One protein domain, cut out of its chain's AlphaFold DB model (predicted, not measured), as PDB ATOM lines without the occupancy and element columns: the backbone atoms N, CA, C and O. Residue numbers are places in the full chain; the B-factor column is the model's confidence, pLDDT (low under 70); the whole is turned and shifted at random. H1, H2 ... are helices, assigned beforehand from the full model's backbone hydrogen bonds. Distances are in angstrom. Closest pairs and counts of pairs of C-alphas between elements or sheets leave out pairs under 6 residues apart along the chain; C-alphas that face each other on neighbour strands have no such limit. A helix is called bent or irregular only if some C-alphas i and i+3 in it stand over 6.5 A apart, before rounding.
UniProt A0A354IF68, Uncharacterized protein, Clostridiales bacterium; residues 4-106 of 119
ATOM      1  N   GLY A   4     179.468  51.592 129.819       62.41
ATOM      2  CA  GLY A   4     178.655  50.665 129.025       62.41
ATOM      3  C   GLY A   4     178.626  49.221 129.548       62.41
ATOM      4  O   GLY A   4     177.642  48.521 129.324       62.41
ATOM      5  N   SER A   5     179.676  48.768 130.241       68.38
ATOM      6  CA  SER A   5     179.755  47.419 130.827       68.38
ATOM      7  C   SER A   5     178.941  47.328 132.122       68.38
ATOM      8  O   SER A   5     178.136  46.416 132.303       68.38
ATOM      9  N   GLU A   6     179.076  48.336 132.984       67.62
ATOM     10  CA  GLU A   6     178.391  48.390 134.278       67.62
ATOM     11  C   GLU A   6     176.877  48.579 134.128       67.62
ATOM     12  O   GLU A   6     176.111  47.908 134.816       67.62
ATOM     13  N   MET A   7     176.421  49.396 133.165       70.06
ATOM     14  CA  MET A   7     174.989  49.515 132.858       70.06
ATOM     15  C   MET A   7     174.388  48.198 132.346       70.06
ATOM     16  O   MET A   7     173.271  47.847 132.724       70.06
ATOM     17  N   LYS A   8     175.123  47.431 131.524       77.31
ATOM     18  CA  LYS A   8     174.676  46.108 131.050       77.31
ATOM     19  C   LYS A   8     174.611  45.094 132.187       77.31
ATOM     20  O   LYS A   8     173.662  44.320 132.247       77.31
ATOM     21  N   PHE A   9     175.591  45.116 133.087       80.31
ATOM     22  CA  PHE A   9     175.619  44.250 134.261       80.31
ATOM     23  C   PHE A   9     174.481  44.576 135.241       80.31
ATOM     24  O   PHE A   9     173.761  43.676 135.666       80.31
ATOM     25  N   GLY A  10     174.245  45.863 135.521       78.69
ATOM     26  CA  GLY A  10     173.120  46.316 136.341       78.69
ATOM     27  C   GLY A  10     171.761  45.947 135.738       78.69
ATOM     28  O   GLY A  10     170.892  45.439 136.445       78.69
ATOM     29  N   LEU A  11     171.595  46.114 134.421       81.44
ATOM     30  CA  LEU A  11     170.382  45.702 133.710       81.44
ATOM     31  C   LEU A  11     170.170  44.180 133.767       81.44
ATOM     32  O   LEU A  11     169.053  43.731 134.011       81.44
ATOM     33  N   LEU A  12     171.229  43.385 133.586       85.94
ATOM     34  CA  LEU A  12     171.178  41.923 133.692       85.94
ATOM     35  C   LEU A  12     170.751  41.460 135.086       85.94
ATOM     36  O   LEU A  12     169.899  40.583 135.190       85.94
ATOM     37  N   LEU A  13     171.298  42.060 136.147       84.56
ATOM     38  CA  LEU A  13     170.902  41.751 137.523       84.56
ATOM     39  C   LEU A  13     169.442  42.118 137.795       84.56
ATOM     40  O   LEU A  13     168.733  41.355 138.446       84.56
ATOM     41  N   LEU A  14     168.978  43.249 137.261       79.81
ATOM     42  CA  LEU A  14     167.590  43.679 137.396       79.81
ATOM     43  C   LEU A  14     166.645  42.700 136.684       79.81
ATOM     44  O   LEU A  14     165.676  42.236 137.283       79.81
ATOM     45  N   ILE A  15     166.965  42.303 135.448       84.25
ATOM     46  CA  ILE A  15     166.201  41.294 134.698       84.25
ATOM     47  C   ILE A  15     166.217  39.946 135.428       84.25
ATOM     48  O   ILE A  15     165.164  39.339 135.607       84.25
ATOM     49  N   ALA A  16     167.383  39.481 135.880       79.81
ATOM     50  CA  ALA A  16     167.510  38.224 136.612       79.81
ATOM     51  C   ALA A  16     166.690  38.243 137.910       79.81
ATOM     52  O   ALA A  16     165.972  37.287 138.193       79.81
ATOM     53  N   GLY A  17     166.723  39.352 138.656       77.56
ATOM     54  CA  GLY A  17     165.898  39.559 139.844       77.56
ATOM     55  C   GLY A  17     164.403  39.472 139.534       77.56
ATOM     56  O   GLY A  17     163.678  38.751 140.219       77.56
ATOM     57  N   LEU A  18     163.944  40.122 138.460       80.31
ATOM     58  CA  LEU A  18     162.548  40.044 138.018       80.31
ATOM     59  C   LEU A  18     162.143  38.620 137.615       80.31
ATOM     60  O   LEU A  18     161.060  38.167 137.984       80.31
ATOM     61  N   VAL A  19     163.011  37.892 136.904       78.12
ATOM     62  CA  VAL A  19     162.772  36.489 136.529       78.12
ATOM     63  C   VAL A  19     162.679  35.601 137.767       78.12
ATOM     64  O   VAL A  19     161.754  34.796 137.860       78.12
ATOM     65  N   ILE A  20     163.587  35.759 138.734       77.44
ATOM     66  CA  ILE A  20     163.564  34.994 139.987       77.44
ATOM     67  C   ILE A  20     162.257  35.254 140.731       77.44
ATOM     68  O   ILE A  20     161.554  34.303 141.063       77.44
ATOM     69  N   VAL A  21     161.882  36.522 140.922       77.12
ATOM     70  CA  VAL A  21     160.615  36.890 141.569       77.12
ATOM     71  C   VAL A  21     159.437  36.252 140.834       77.12
ATOM     72  O   VAL A  21     158.597  35.615 141.464       77.12
ATOM     73  N   PHE A  22     159.399  36.334 139.503       77.88
ATOM     74  CA  PHE A  22     158.327  35.742 138.706       77.88
ATOM     75  C   PHE A  22     158.233  34.215 138.873       77.88
ATOM     76  O   PHE A  22     157.143  33.677 139.080       77.88
ATOM     77  N   VAL A  23     159.365  33.507 138.827       77.56
ATOM     78  CA  VAL A  23     159.422  32.044 138.986       77.56
ATOM     79  C   VAL A  23     159.036  31.625 140.402       77.56
ATOM     80  O   VAL A  23     158.253  30.690 140.575       77.56
ATOM     81  N   THR A  24     159.538  32.328 141.417       74.06
ATOM     82  CA  THR A  24     159.203  32.084 142.822       74.06
ATOM     83  C   THR A  24     157.706  32.268 143.058       74.06
ATOM     84  O   THR A  24     157.072  31.395 143.651       74.06
ATOM     85  N   LEU A  25     157.111  33.337 142.522       73.81
ATOM     86  CA  LEU A  25     155.671  33.577 142.614       73.81
ATOM     87  C   LEU A  25     154.858  32.499 141.918       73.81
ATOM     88  O   LEU A  25     153.913  31.971 142.499       73.81
ATOM     89  N   TRP A  26     155.255  32.115 140.708       75.44
ATOM     90  CA  TRP A  26     154.613  31.023 139.987       75.44
ATOM     91  C   TRP A  26     154.650  29.705 140.772       75.44
ATOM     92  O   TRP A  26     153.658  28.972 140.823       75.44
ATOM     93  N   PHE A  27     155.792  29.389 141.390       77.69
ATOM     94  CA  PHE A  27     155.972  28.171 142.174       77.69
ATOM     95  C   PHE A  27     155.108  28.168 143.439       77.69
ATOM     96  O   PHE A  27     154.368  27.204 143.667       77.69
ATOM     97  N   PHE A  28     155.156  29.246 144.228       71.00
ATOM     98  CA  PHE A  28     154.332  29.382 145.426       71.00
ATOM     99  C   PHE A  28     152.847  29.338 145.082       71.00
ATOM    100  O   PHE A  28     152.109  28.592 145.722       71.00
ATOM    101  N   GLU A  29     152.416  30.035 144.032       68.38
ATOM    102  CA  GLU A  29     151.017  30.050 143.611       68.38
ATOM    103  C   GLU A  29     150.523  28.647 143.245       68.38
ATOM    104  O   GLU A  29     149.474  28.206 143.706       68.38
ATOM    105  N   ARG A  30     151.321  27.866 142.507       70.69
ATOM    106  CA  ARG A  30     150.989  26.459 142.229       70.69
ATOM    107  C   ARG A  30     150.896  25.610 143.491       70.69
ATOM    108  O   ARG A  30     150.041  24.726 143.559       70.69
ATOM    109  N   MET A  31     151.789  25.824 144.454       73.62
ATOM    110  CA  MET A  31     151.789  25.074 145.708       73.62
ATOM    111  C   MET A  31     150.568  25.433 146.569       73.62
ATOM    112  O   MET A  31     149.900  24.533 147.081       73.62
ATOM    113  N   PHE A  32     150.242  26.722 146.694       67.94
ATOM    114  CA  PHE A  32     149.101  27.208 147.470       67.94
ATOM    115  C   PHE A  32     147.763  26.888 146.806       67.94
ATOM    116  O   PHE A  32     146.840  26.460 147.496       67.94
ATOM    117  N   ALA A  33     147.661  26.990 145.480       66.69
ATOM    118  CA  ALA A  33     146.449  26.638 144.748       66.69
ATOM    119  C   ALA A  33     146.082  25.152 144.898       66.69
ATOM    120  O   ALA A  33     144.899  24.815 144.907       66.69
ATOM    121  N   ARG A  34     147.076  24.265 145.052       68.00
ATOM    122  CA  ARG A  34     146.873  22.826 145.309       68.00
ATOM    123  C   ARG A  34     146.428  22.507 146.735       68.00
ATOM    124  O   ARG A  34     146.030  21.375 146.993       68.00
ATOM    125  N   ARG A  35     146.510  23.454 147.676       67.88
ATOM    126  CA  ARG A  35     146.044  23.212 149.045       67.88
ATOM    127  C   ARG A  35     144.509  23.238 149.080       67.88
ATOM    128  O   ARG A  35     143.911  24.139 148.499       67.88
ATOM    129  N   PRO A  36     143.863  22.320 149.821       59.34
ATOM    130  CA  PRO A  36     142.399  22.237 149.900       59.34
ATOM    131  C   PRO A  36     141.758  23.448 150.605       59.34
ATOM    132  O   PRO A  36     140.553  23.676 150.503       59.34
ATOM    133  N   GLY A  37     142.550  24.261 151.313       63.19
ATOM    134  CA  GLY A  37     142.075  25.453 152.008       63.19
ATOM    135  C   GLY A  37     141.575  26.535 151.045       63.19
ATOM    136  O   GLY A  37     142.350  27.094 150.274       63.19
ATOM    137  N   ARG A  38     140.286  26.890 151.159       59.09
ATOM    138  CA  ARG A  38     139.585  27.891 150.326       59.09
ATOM    139  C   ARG A  38     140.309  29.241 150.202       59.09
ATOM    140  O   ARG A  38     140.210  29.871 149.156       59.09
ATOM    141  N   GLY A  39     141.015  29.681 151.247       62.16
ATOM    142  CA  GLY A  39     141.706  30.977 151.284       62.16
ATOM    143  C   GLY A  39     143.205  30.930 150.982       62.16
ATOM    144  O   GLY A  39     143.788  31.969 150.701       62.16
ATOM    145  N   ALA A  40     143.836  29.751 150.997       62.75
ATOM    146  CA  ALA A  40     145.298  29.653 150.949       62.75
ATOM    147  C   ALA A  40     145.890  30.173 149.627       62.75
ATOM    148  O   ALA A  40     146.944  30.800 149.637       62.75
ATOM    149  N   GLY A  41     145.191  29.962 148.506       63.69
ATOM    150  CA  GLY A  41     145.576  30.513 147.199       63.69
ATOM    151  C   GLY A  41     145.086  31.942 146.929       63.69
ATOM    152  O   GLY A  41     145.465  32.529 145.928       63.69
ATOM    153  N   LEU A  42     144.270  32.534 147.812       69.00
ATOM    154  CA  LEU A  42     143.876  33.949 147.714       69.00
ATOM    155  C   LEU A  42     144.809  34.867 148.510       69.00
ATOM    156  O   LEU A  42     144.904  36.051 148.197       69.00
ATOM    157  N   THR A  43     145.534  34.329 149.493       73.12
ATOM    158  CA  THR A  43     146.491  35.090 150.304       73.12
ATOM    159  C   THR A  43     147.542  35.791 149.445       73.12
ATOM    160  O   THR A  43     147.821  36.963 149.671       73.12
ATOM    161  N   MET A  44     148.090  35.113 148.431       71.19
ATOM    162  CA  MET A  44     149.113  35.692 147.554       71.19
ATOM    163  C   MET A  44     148.576  36.847 146.692       71.19
ATOM    164  O   MET A  44     149.138  37.939 146.787       71.19
ATOM    165  N   PRO A  45     147.472  36.695 145.930       71.75
ATOM    166  CA  PRO A  45     146.840  37.820 145.238       71.75
ATOM    167  C   PRO A  45     146.534  39.003 146.162       71.75
ATOM    168  O   PRO A  45     146.798  40.147 145.806       71.75
ATOM    169  N   ILE A  46     146.016  38.743 147.365       79.94
ATOM    170  CA  ILE A  46     145.673  39.803 148.322       79.94
ATOM    171  C   ILE A  46     146.930  40.534 148.805       79.94
ATOM    172  O   ILE A  46     146.950  41.761 148.806       79.94
ATOM    173  N   LEU A  47     147.992  39.813 149.173       80.06
ATOM    174  CA  LEU A  47     149.255  40.428 149.594       80.06
ATOM    175  C   LEU A  47     149.865  41.282 148.479       80.06
ATOM    176  O   LEU A  47     150.288  42.406 148.734       80.06
ATOM    177  N   PHE A  48     149.854  40.787 147.241       78.69
ATOM    178  CA  PHE A  48     150.323  41.540 146.077       78.69
ATOM    179  C   PHE A  48     149.505  42.804 145.834       78.69
ATOM    180  O   PHE A  48     150.073  43.867 145.587       78.69
ATOM    181  N   PHE A  49     148.184  42.706 145.967       79.94
ATOM    182  CA  PHE A  49     147.302  43.858 145.881       79.94
ATOM    183  C   PHE A  49     147.631  44.904 146.953       79.94
ATOM    184  O   PHE A  49     147.778  46.081 146.633       79.94
ATOM    185  N   VAL A  50     147.812  44.486 148.211       84.19
ATOM    186  CA  VAL A  50     148.166  45.394 149.313       84.19
ATOM    187  C   VAL A  50     149.512  46.072 149.062       84.19
ATOM    188  O   VAL A  50     149.606  47.289 149.206       84.19
ATOM    189  N   ILE A  51     150.537  45.319 148.652       82.50
ATOM    190  CA  ILE A  51     151.861  45.877 148.337       82.50
ATOM    191  C   ILE A  51     151.747  46.902 147.202       82.50
ATOM    192  O   ILE A  51     152.249  48.014 147.341       82.50
ATOM    193  N   SER A  52     151.030  46.564 146.125       79.69
ATOM    194  CA  SER A  52     150.788  47.462 144.990       79.69
ATOM    195  C   SER A  52     150.108  48.767 145.420       79.69
ATOM    196  O   SER A  52     150.597  49.855 145.116       79.69
ATOM    197  N   VAL A  53     149.019  48.679 146.194       83.75
ATOM    198  CA  VAL A  53     148.299  49.853 146.716       83.75
ATOM    199  C   VAL A  53     149.223  50.714 147.574       83.75
ATOM    200  O   VAL A  53     149.280  51.925 147.376       83.75
ATOM    201  N   MET A  54     149.979  50.104 148.490       85.12
ATOM    202  CA  MET A  54     150.905  50.834 149.359       85.12
ATOM    203  C   MET A  54     151.995  51.553 148.562       85.12
ATOM    204  O   MET A  54     152.297  52.707 148.860       85.12
ATOM    205  N   SER A  55     152.547  50.927 147.519       80.88
ATOM    206  CA  SER A  55     153.526  51.572 146.638       80.88
ATOM    207  C   SER A  55     152.947  52.792 145.916       80.88
ATOM    208  O   SER A  55     153.612  53.824 145.835       80.88
ATOM    209  N   VAL A  56     151.700  52.718 145.437       82.31
ATOM    210  CA  VAL A  56     151.025  53.858 144.787       82.31
ATOM    211  C   VAL A  56     150.739  54.977 145.790       82.31
ATOM    212  O   VAL A  56     151.000  56.142 145.496       82.31
ATOM    213  N   VAL A  57     150.263  54.641 146.994       86.31
ATOM    214  CA  VAL A  57     149.999  55.620 148.064       86.31
ATOM    215  C   VAL A  57     151.280  56.347 148.475       86.31
ATOM    216  O   VAL A  57     151.262  57.562 148.639       86.31
ATOM    217  N   GLN A  58     152.406  55.639 148.584       86.06
ATOM    218  CA  GLN A  58     153.703  56.253 148.888       86.06
ATOM    219  C   GLN A  58     154.241  57.118 147.738       86.06
ATOM    220  O   GLN A  58     154.942  58.097 147.985       86.06
ATOM    221  N   ALA A  59     153.911  56.787 146.487       81.94
ATOM    222  CA  ALA A  59     154.293  57.586 145.325       81.94
ATOM    223  C   ALA A  59     153.436  58.854 145.165       81.94
ATOM    224  O   ALA A  59     153.909  59.836 144.591       81.94
ATOM    225  N   ALA A  60     152.205  58.866 145.688       82.25
ATOM    226  CA  ALA A  60     151.261  59.966 145.505       82.25
ATOM    227  C   ALA A  60     151.800  61.343 145.947       82.25
ATOM    228  O   ALA A  60     151.753  62.255 145.123       82.25
ATOM    229  N   PRO A  61     152.390  61.530 147.148       86.19
ATOM    230  CA  PRO A  61     152.938  62.826 147.555       86.19
ATOM    231  C   PRO A  61     154.007  63.353 146.596       86.19
ATOM    232  O   PRO A  61     154.059  64.548 146.330       86.19
ATOM    233  N   LYS A  62     154.835  62.460 146.041       86.75
ATOM    234  CA  LYS A  62     155.870  62.830 145.075       86.75
ATOM    235  C   LYS A  62     155.258  63.284 143.749       86.75
ATOM    236  O   LYS A  62     155.680  64.296 143.213       86.75
ATOM    237  N   VAL A  63     154.252  62.568 143.246       83.69
ATOM    238  CA  VAL A  63     153.562  62.922 141.991       83.69
ATOM    239  C   VAL A  63     152.795  64.242 142.133       83.69
ATOM    240  O   VAL A  63     152.862  65.087 141.247       83.69
ATOM    241  N   PHE A  64     152.116  64.462 143.263       85.94
ATOM    242  CA  PHE A  64     151.438  65.732 143.553       85.94
ATOM    243  C   PHE A  64     152.397  66.873 143.926       85.94
ATOM    244  O   PHE A  64     152.000  68.033 143.889       85.94
ATOM    245  N   GLY A  65     153.650  66.569 144.270       85.00
ATOM    246  CA  GLY A  65     154.706  67.563 144.454       85.00
ATOM    247  C   GLY A  65     155.310  68.065 143.141       85.00
ATOM    248  O   GLY A  65     155.972  69.095 143.147       85.00
ATOM    249  N   ASP A  66     155.063  67.369 142.027       87.81
ATOM    250  CA  ASP A  66     155.699  67.626 140.728       87.81
ATOM    251  C   ASP A  66     154.668  67.979 139.639       87.81
ATOM    252  O   ASP A  66     154.791  67.603 138.474       87.81
ATOM    253  N   LEU A  67     153.603  68.686 140.042       84.88
ATOM    254  CA  LEU A  67     152.422  68.976 139.216       84.88
ATOM    255  C   LEU A  67     152.753  69.650 137.881       84.88
ATOM    256  O   LEU A  67     152.082  69.368 136.891       84.88
ATOM    257  N   GLU A  68     153.768  70.513 137.831       77.62
ATOM    258  CA  GLU A  68     154.186  71.165 136.583       77.62
ATOM    259  C   GLU A  68     154.693  70.157 135.541       77.62
ATOM    260  O   GLU A  68     154.345  70.275 134.367       77.62
ATOM    261  N   HIS A  69     155.430  69.121 135.956       78.94
ATOM    262  CA  HIS A  69     155.962  68.099 135.047       78.94
ATOM    263  C   HIS A  69     154.907  67.099 134.576       78.94
ATOM    264  O   HIS A  69     155.018  66.550 133.479       78.94
ATOM    265  N   VAL A  70     153.879  66.853 135.389       79.06
ATOM    266  CA  VAL A  70     152.813  65.894 135.066       79.06
ATOM    267  C   VAL A  70     151.574  66.545 134.451       79.06
ATOM    268  O   VAL A  70     150.578  65.860 134.267       79.06
ATOM    269  N   GLY A  71     151.601  67.831 134.083       83.56
ATOM    270  CA  GLY A  71     150.470  68.485 133.406       83.56
ATOM    271  C   GLY A  71     149.308  68.849 134.342       83.56
ATOM    272  O   GLY A  71     148.138  68.787 133.961       83.56
ATOM    273  N   GLY A  72     149.626  69.213 135.584       87.75
ATOM    274  CA  GLY A  72     148.676  69.605 136.619       87.75
ATOM    275  C   GLY A  72     147.986  68.423 137.302       87.75
ATOM    276  O   GLY A  72     148.391  67.265 137.194       87.75
ATOM    277  N   VAL A  73     146.905  68.717 138.031       87.06
ATOM    278  CA  VAL A  73     146.199  67.727 138.869       87.06
ATOM    279  C   VAL A  73     145.644  66.568 138.037       87.06
ATOM    280  O   VAL A  73     145.727  65.416 138.456       87.06
ATOM    281  N   GLY A  74     145.116  66.855 136.843       85.25
ATOM    282  CA  GLY A  74     144.554  65.832 135.959       85.25
ATOM    283  C   GLY A  74     145.592  64.802 135.514       85.25
ATOM    284  O   GLY A  74     145.326  63.601 135.563       85.25
ATOM    285  N   GLY A  75     146.792  65.254 135.146       86.12
ATOM    286  CA  GLY A  75     147.858  64.342 134.752       86.12
ATOM    287  C   GLY A  75     148.508  63.625 135.939       86.12
ATOM    288  O   GLY A  75     148.777  62.435 135.824       86.12
ATOM    289  N   ALA A  76     148.605  64.252 137.119       86.38
ATOM    290  CA  ALA A  76     148.998  63.560 138.354       86.38
ATOM    291  C   ALA A  76     148.068  62.376 138.683       86.38
ATOM    292  O   ALA A  76     148.529  61.267 138.963       86.38
ATOM    293  N   VAL A  77     146.749  62.587 138.594       87.81
ATOM    294  CA  VAL A  77     145.755  61.521 138.790       87.81
ATOM    295  C   VAL A  77     145.902  60.440 137.718       87.81
ATOM    296  O   VAL A  77     145.937  59.257 138.055       87.81
ATOM    297  N   ALA A  78     146.043  60.819 136.445       87.62
ATOM    298  CA  ALA A  78     146.234  59.862 135.356       87.62
ATOM    299  C   ALA A  78     147.510  59.018 135.536       87.62
ATOM    300  O   ALA A  78     147.467  57.802 135.348       87.62
ATOM    301  N   SER A  79     148.619  59.628 135.965       86.44
ATOM    302  CA  SER A  79     149.868  58.930 136.276       86.44
ATOM    303  C   SER A  79     149.690  57.934 137.415       86.44
ATOM    304  O   SER A  79     150.123  56.793 137.282       86.44
ATOM    305  N   LEU A  80     149.003  58.310 138.498       86.81
ATOM    306  CA  LEU A  80     148.741  57.397 139.615       86.81
ATOM    307  C   LEU A  80     147.832  56.232 139.214       86.81
ATOM    308  O   LEU A  80     148.103  55.094 139.597       86.81
ATOM    309  N   VAL A  81     146.794  56.485 138.410       88.25
ATOM    310  CA  VAL A  81     145.925  55.429 137.868       88.25
ATOM    311  C   VAL A  81     146.726  54.484 136.976       88.25
ATOM    312  O   VAL A  81     146.628  53.268 137.126       88.25
ATOM    313  N   LEU A  82     147.559  55.016 136.081       87.50
ATOM    314  CA  LEU A  82     148.399  54.200 135.210       87.50
ATOM    315  C   LEU A  82     149.412  53.372 136.014       87.50
ATOM    316  O   LEU A  82     149.547  52.172 135.774       87.50
ATOM    317  N   SER A  83     150.074  53.973 137.006       83.88
ATOM    318  CA  SER A  83     150.973  53.263 137.923       83.88
ATOM    319  C   SER A  83     150.246  52.160 138.683       83.88
ATOM    320  O   SER A  83     150.770  51.054 138.785       83.88
ATOM    321  N   PHE A  84     149.025  52.418 139.156       86.00
ATOM    322  CA  PHE A  84     148.197  51.410 139.809       86.00
ATOM    323  C   PHE A  84     147.863  50.248 138.871       86.00
ATOM    324  O   PHE A  84     147.997  49.090 139.267       86.00
ATOM    325  N   LEU A  85     147.467  50.520 137.626       86.56
ATOM    326  CA  LEU A  85     147.163  49.472 136.648       86.56
ATOM    327  C   LEU A  85     148.392  48.605 136.356       86.56
ATOM    328  O   LEU A  85     148.298  47.380 136.406       86.56
ATOM    329  N   ILE A  86     149.550  49.230 136.117       84.31
ATOM    330  CA  ILE A  86     150.809  48.528 135.831       84.31
ATOM    331  C   ILE A  86     151.257  47.701 137.042       84.31
ATOM    332  O   ILE A  86     151.569  46.517 136.901       84.31
ATOM    333  N   ALA A  87     151.236  48.287 138.242       80.94
ATOM    334  CA  ALA A  87     151.642  47.617 139.475       80.94
ATOM    335  C   ALA A  87     150.741  46.421 139.833       80.94
ATOM    336  O   ALA A  87     151.187  45.496 140.509       80.94
ATOM    337  N   ASN A  88     149.492  46.395 139.348       81.62
ATOM    338  CA  ASN A  88     148.559  45.288 139.566       81.62
ATOM    339  C   ASN A  88     148.593  44.191 138.489       81.62
ATOM    340  O   ASN A  88     147.926  43.170 138.667       81.62
ATOM    341  N   ILE A  89     149.383  44.323 137.415       83.38
ATOM    342  CA  ILE A  89     149.544  43.250 136.414       83.38
ATOM    343  C   ILE A  89     149.964  41.915 137.069       83.38
ATOM    344  O   ILE A  89     149.321  40.896 136.790       83.38
ATOM    345  N   PRO A  90     150.966  41.874 137.976       76.88
ATOM    346  CA  PRO A  90     151.338  40.642 138.669       76.88
ATOM    347  C   PRO A  90     150.191  40.071 139.508       76.88
ATOM    348  O   PRO A  90     149.947  38.869 139.472       76.88
ATOM    349  N   THR A  91     149.441  40.923 140.211       81.44
ATOM    350  CA  THR A  91     148.277  40.526 141.017       81.44
ATOM    351  C   THR A  91     147.234  39.797 140.172       81.44
ATOM    352  O   THR A  91     146.781  38.707 140.529       81.44
ATOM    353  N   VAL A  92     146.882  40.374 139.020       82.62
ATOM    354  CA  VAL A  92     145.911  39.792 138.081       82.62
ATOM    355  C   VAL A  92     146.428  38.469 137.519       82.62
ATOM    356  O   VAL A  92     145.673  37.501 137.428       82.62
ATOM    357  N   TRP A  93     147.718  38.394 137.186       81.69
ATOM    358  CA  TRP A  93     148.347  37.166 136.710       81.69
ATOM    359  C   TRP A  93     148.293  36.041 137.747       81.69
ATOM    360  O   TRP A  93     147.856  34.932 137.435       81.69
ATOM    361  N   VAL A  94     148.689  36.324 138.988       78.94
ATOM    362  CA  VAL A  94     148.658  35.354 140.091       78.94
ATOM    363  C   VAL A  94     147.225  34.870 140.322       78.94
ATOM    364  O   VAL A  94     146.983  33.664 140.366       78.94
ATOM    365  N   TYR A  95     146.249  35.782 140.334       80.00
ATOM    366  CA  TYR A  95     144.834  35.423 140.424       80.00
ATOM    367  C   TYR A  95     144.358  34.551 139.247       80.00
ATOM    368  O   TYR A  95     143.619  33.584 139.434       80.00
ATOM    369  N   TYR A  96     144.810  34.827 138.023       82.88
ATOM    370  CA  TYR A  96     144.505  33.987 136.865       82.88
ATOM    371  C   TYR A  96     145.077  32.567 137.018       82.88
ATOM    372  O   TYR A  96     144.378  31.582 136.753       82.88
ATOM    373  N   VAL A  97     146.327  32.439 137.474       79.62
ATOM    374  CA  VAL A  97     146.978  31.142 137.719       79.62
ATOM    375  C   VAL A  97     146.251  30.366 138.816       79.62
ATOM    376  O   VAL A  97     145.996  29.170 138.627       79.62
ATOM    377  N   TYR A  98     145.852  31.037 139.899       78.19
ATOM    378  CA  TYR A  98     145.009  30.479 140.954       78.19
ATOM    379  C   TYR A  98     143.731  29.867 140.369       78.19
ATOM    380  O   TYR A  98     143.501  28.657 140.476       78.19
ATOM    381  N   VAL A  99     142.928  30.679 139.669       78.69
ATOM    382  CA  VAL A  99     141.637  30.261 139.103       78.69
ATOM    383  C   VAL A  99     141.811  29.105 138.124       78.69
ATOM    384  O   VAL A  99     141.092  28.107 138.208       78.69
ATOM    385  N   ARG A 100     142.790  29.194 137.217       81.81
ATOM    386  CA  ARG A 100     143.087  28.132 136.247       81.81
ATOM    387  C   ARG A 100     143.465  26.825 136.940       81.81
ATOM    388  O   ARG A 100     143.049  25.758 136.492       81.81
ATOM    389  N   THR A 101     144.255  26.894 138.008       77.69
ATOM    390  CA  THR A 101     144.705  25.708 138.747       77.69
ATOM    391  C   THR A 101     143.549  25.060 139.507       77.69
ATOM    392  O   THR A 101     143.382  23.848 139.406       77.69
ATOM    393  N   ARG A 102     142.696  25.843 140.184       75.12
ATOM    394  CA  ARG A 102     141.508  25.332 140.895       75.12
ATOM    395  C   ARG A 102     140.492  24.706 139.938       75.12
ATOM    396  O   ARG A 102     140.068  23.579 140.173       75.12
ATOM    397  N   ARG A 103     140.229  25.346 138.789       76.75
ATOM    398  CA  ARG A 103     139.368  24.779 137.732       76.75
ATOM    399  C   ARG A 103     139.864  23.421 137.233       76.75
ATOM    400  O   ARG A 103     139.060  22.520 137.033       76.75
ATOM    401  N   LYS A 104     141.181  23.243 137.067       78.75
ATOM    402  CA  LYS A 104     141.773  21.944 136.689       78.75
ATOM    403  C   LYS A 104     141.597  20.857 137.752       78.75
ATOM    404  O   LYS A 104     141.679  19.685 137.414       78.75
ATOM    405  N   MET A 105     141.377  21.237 139.008       74.69
ATOM    406  CA  MET A 105     141.086  20.317 140.112       74.69
ATOM    407  C   MET A 105     139.579  20.093 140.308       74.69
ATOM    408  O   MET A 105     139.190  19.430 141.261       74.69
ATOM    409  N   GLY A 106     138.728  20.633 139.424       73.75
ATOM    410  CA  GLY A 106     137.270  20.537 139.540       73.75
ATOM    411  C   GLY A 106     136.665  21.478 140.584       73.75
ATOM    412  O   GLY A 106     135.475  21.393 140.855       73.75
TER     413      GLY A 106
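What this domain is: This is residues 4 to 106 of the 119 residues of an uncharacterized protein of Clostridiales bacterium (UniProt A0A354IF68). A long helix, H1, sticks out from one end of a narrow two-row body, making a V: one row is H2, and the other is H3 followed nearly end to end by H4, folded back beside it. The last part of H1, residues 25 to 33, packs on H4 at the point of the V, while residues 4 to 21 stand free. The printed part has 103 residues with four named helices, H1 to H4 in order, and no named strand; the class is all helix. The whole is loose, with a radius of gyration of the C-alphas of 17.7 A, and flat, spanning 53 by 39 by 17 A.

Where its parts are: H1, residues 4 to 33, begins at C-alpha 4 (178.655, 50.665, 129.025) and is 43.1 A long. H2, residues 43 to 65, begins at C-alpha 43 (146.491, 35.090, 150.304) and measures 34.0 A. It is only just irregular, with C-alphas 58 and 61 6.8 A apart, and has a kink of 27 degrees near residue 59. H3, residues 72 to 87, measures 22.4 A. H4, residues 89 to 104, measures 22.7 A and ends at C-alpha 104 (141.773, 21.944, 136.689).

How they stand to each other: H2 and H3 form a helical hairpin and touch at a shallow tilt of 22 degrees; their closest C-alphas, of Ser 52 and Ala 87, are 5.6 A apart. H2, with residues 44 to 49 alone, touches H4 at 14 degrees, opposite ways; the closest C-alphas are those of Pro 45 and Thr 91, 5.2 A. H1 touches H4 the same way at 34 degrees, only just shallow, closest at the C-alphas of Ala 33 and Tyr 98, 5.6 A. H1 and H3 are apart. Each O i to N i+4 pair is within hydrogen-bond range in H3 and H4, against 25 of 26 in H1 and 17 of 19 in H2.

The domain as a whole: The C-alphas of Glu 68 and Gly 106, the two farthest apart, are 53.5 A from each other. The printed part has no cut and no long link. Low confidence, pLDDT under 70, falls on residues 4 to 6, 29 and 32 to 42.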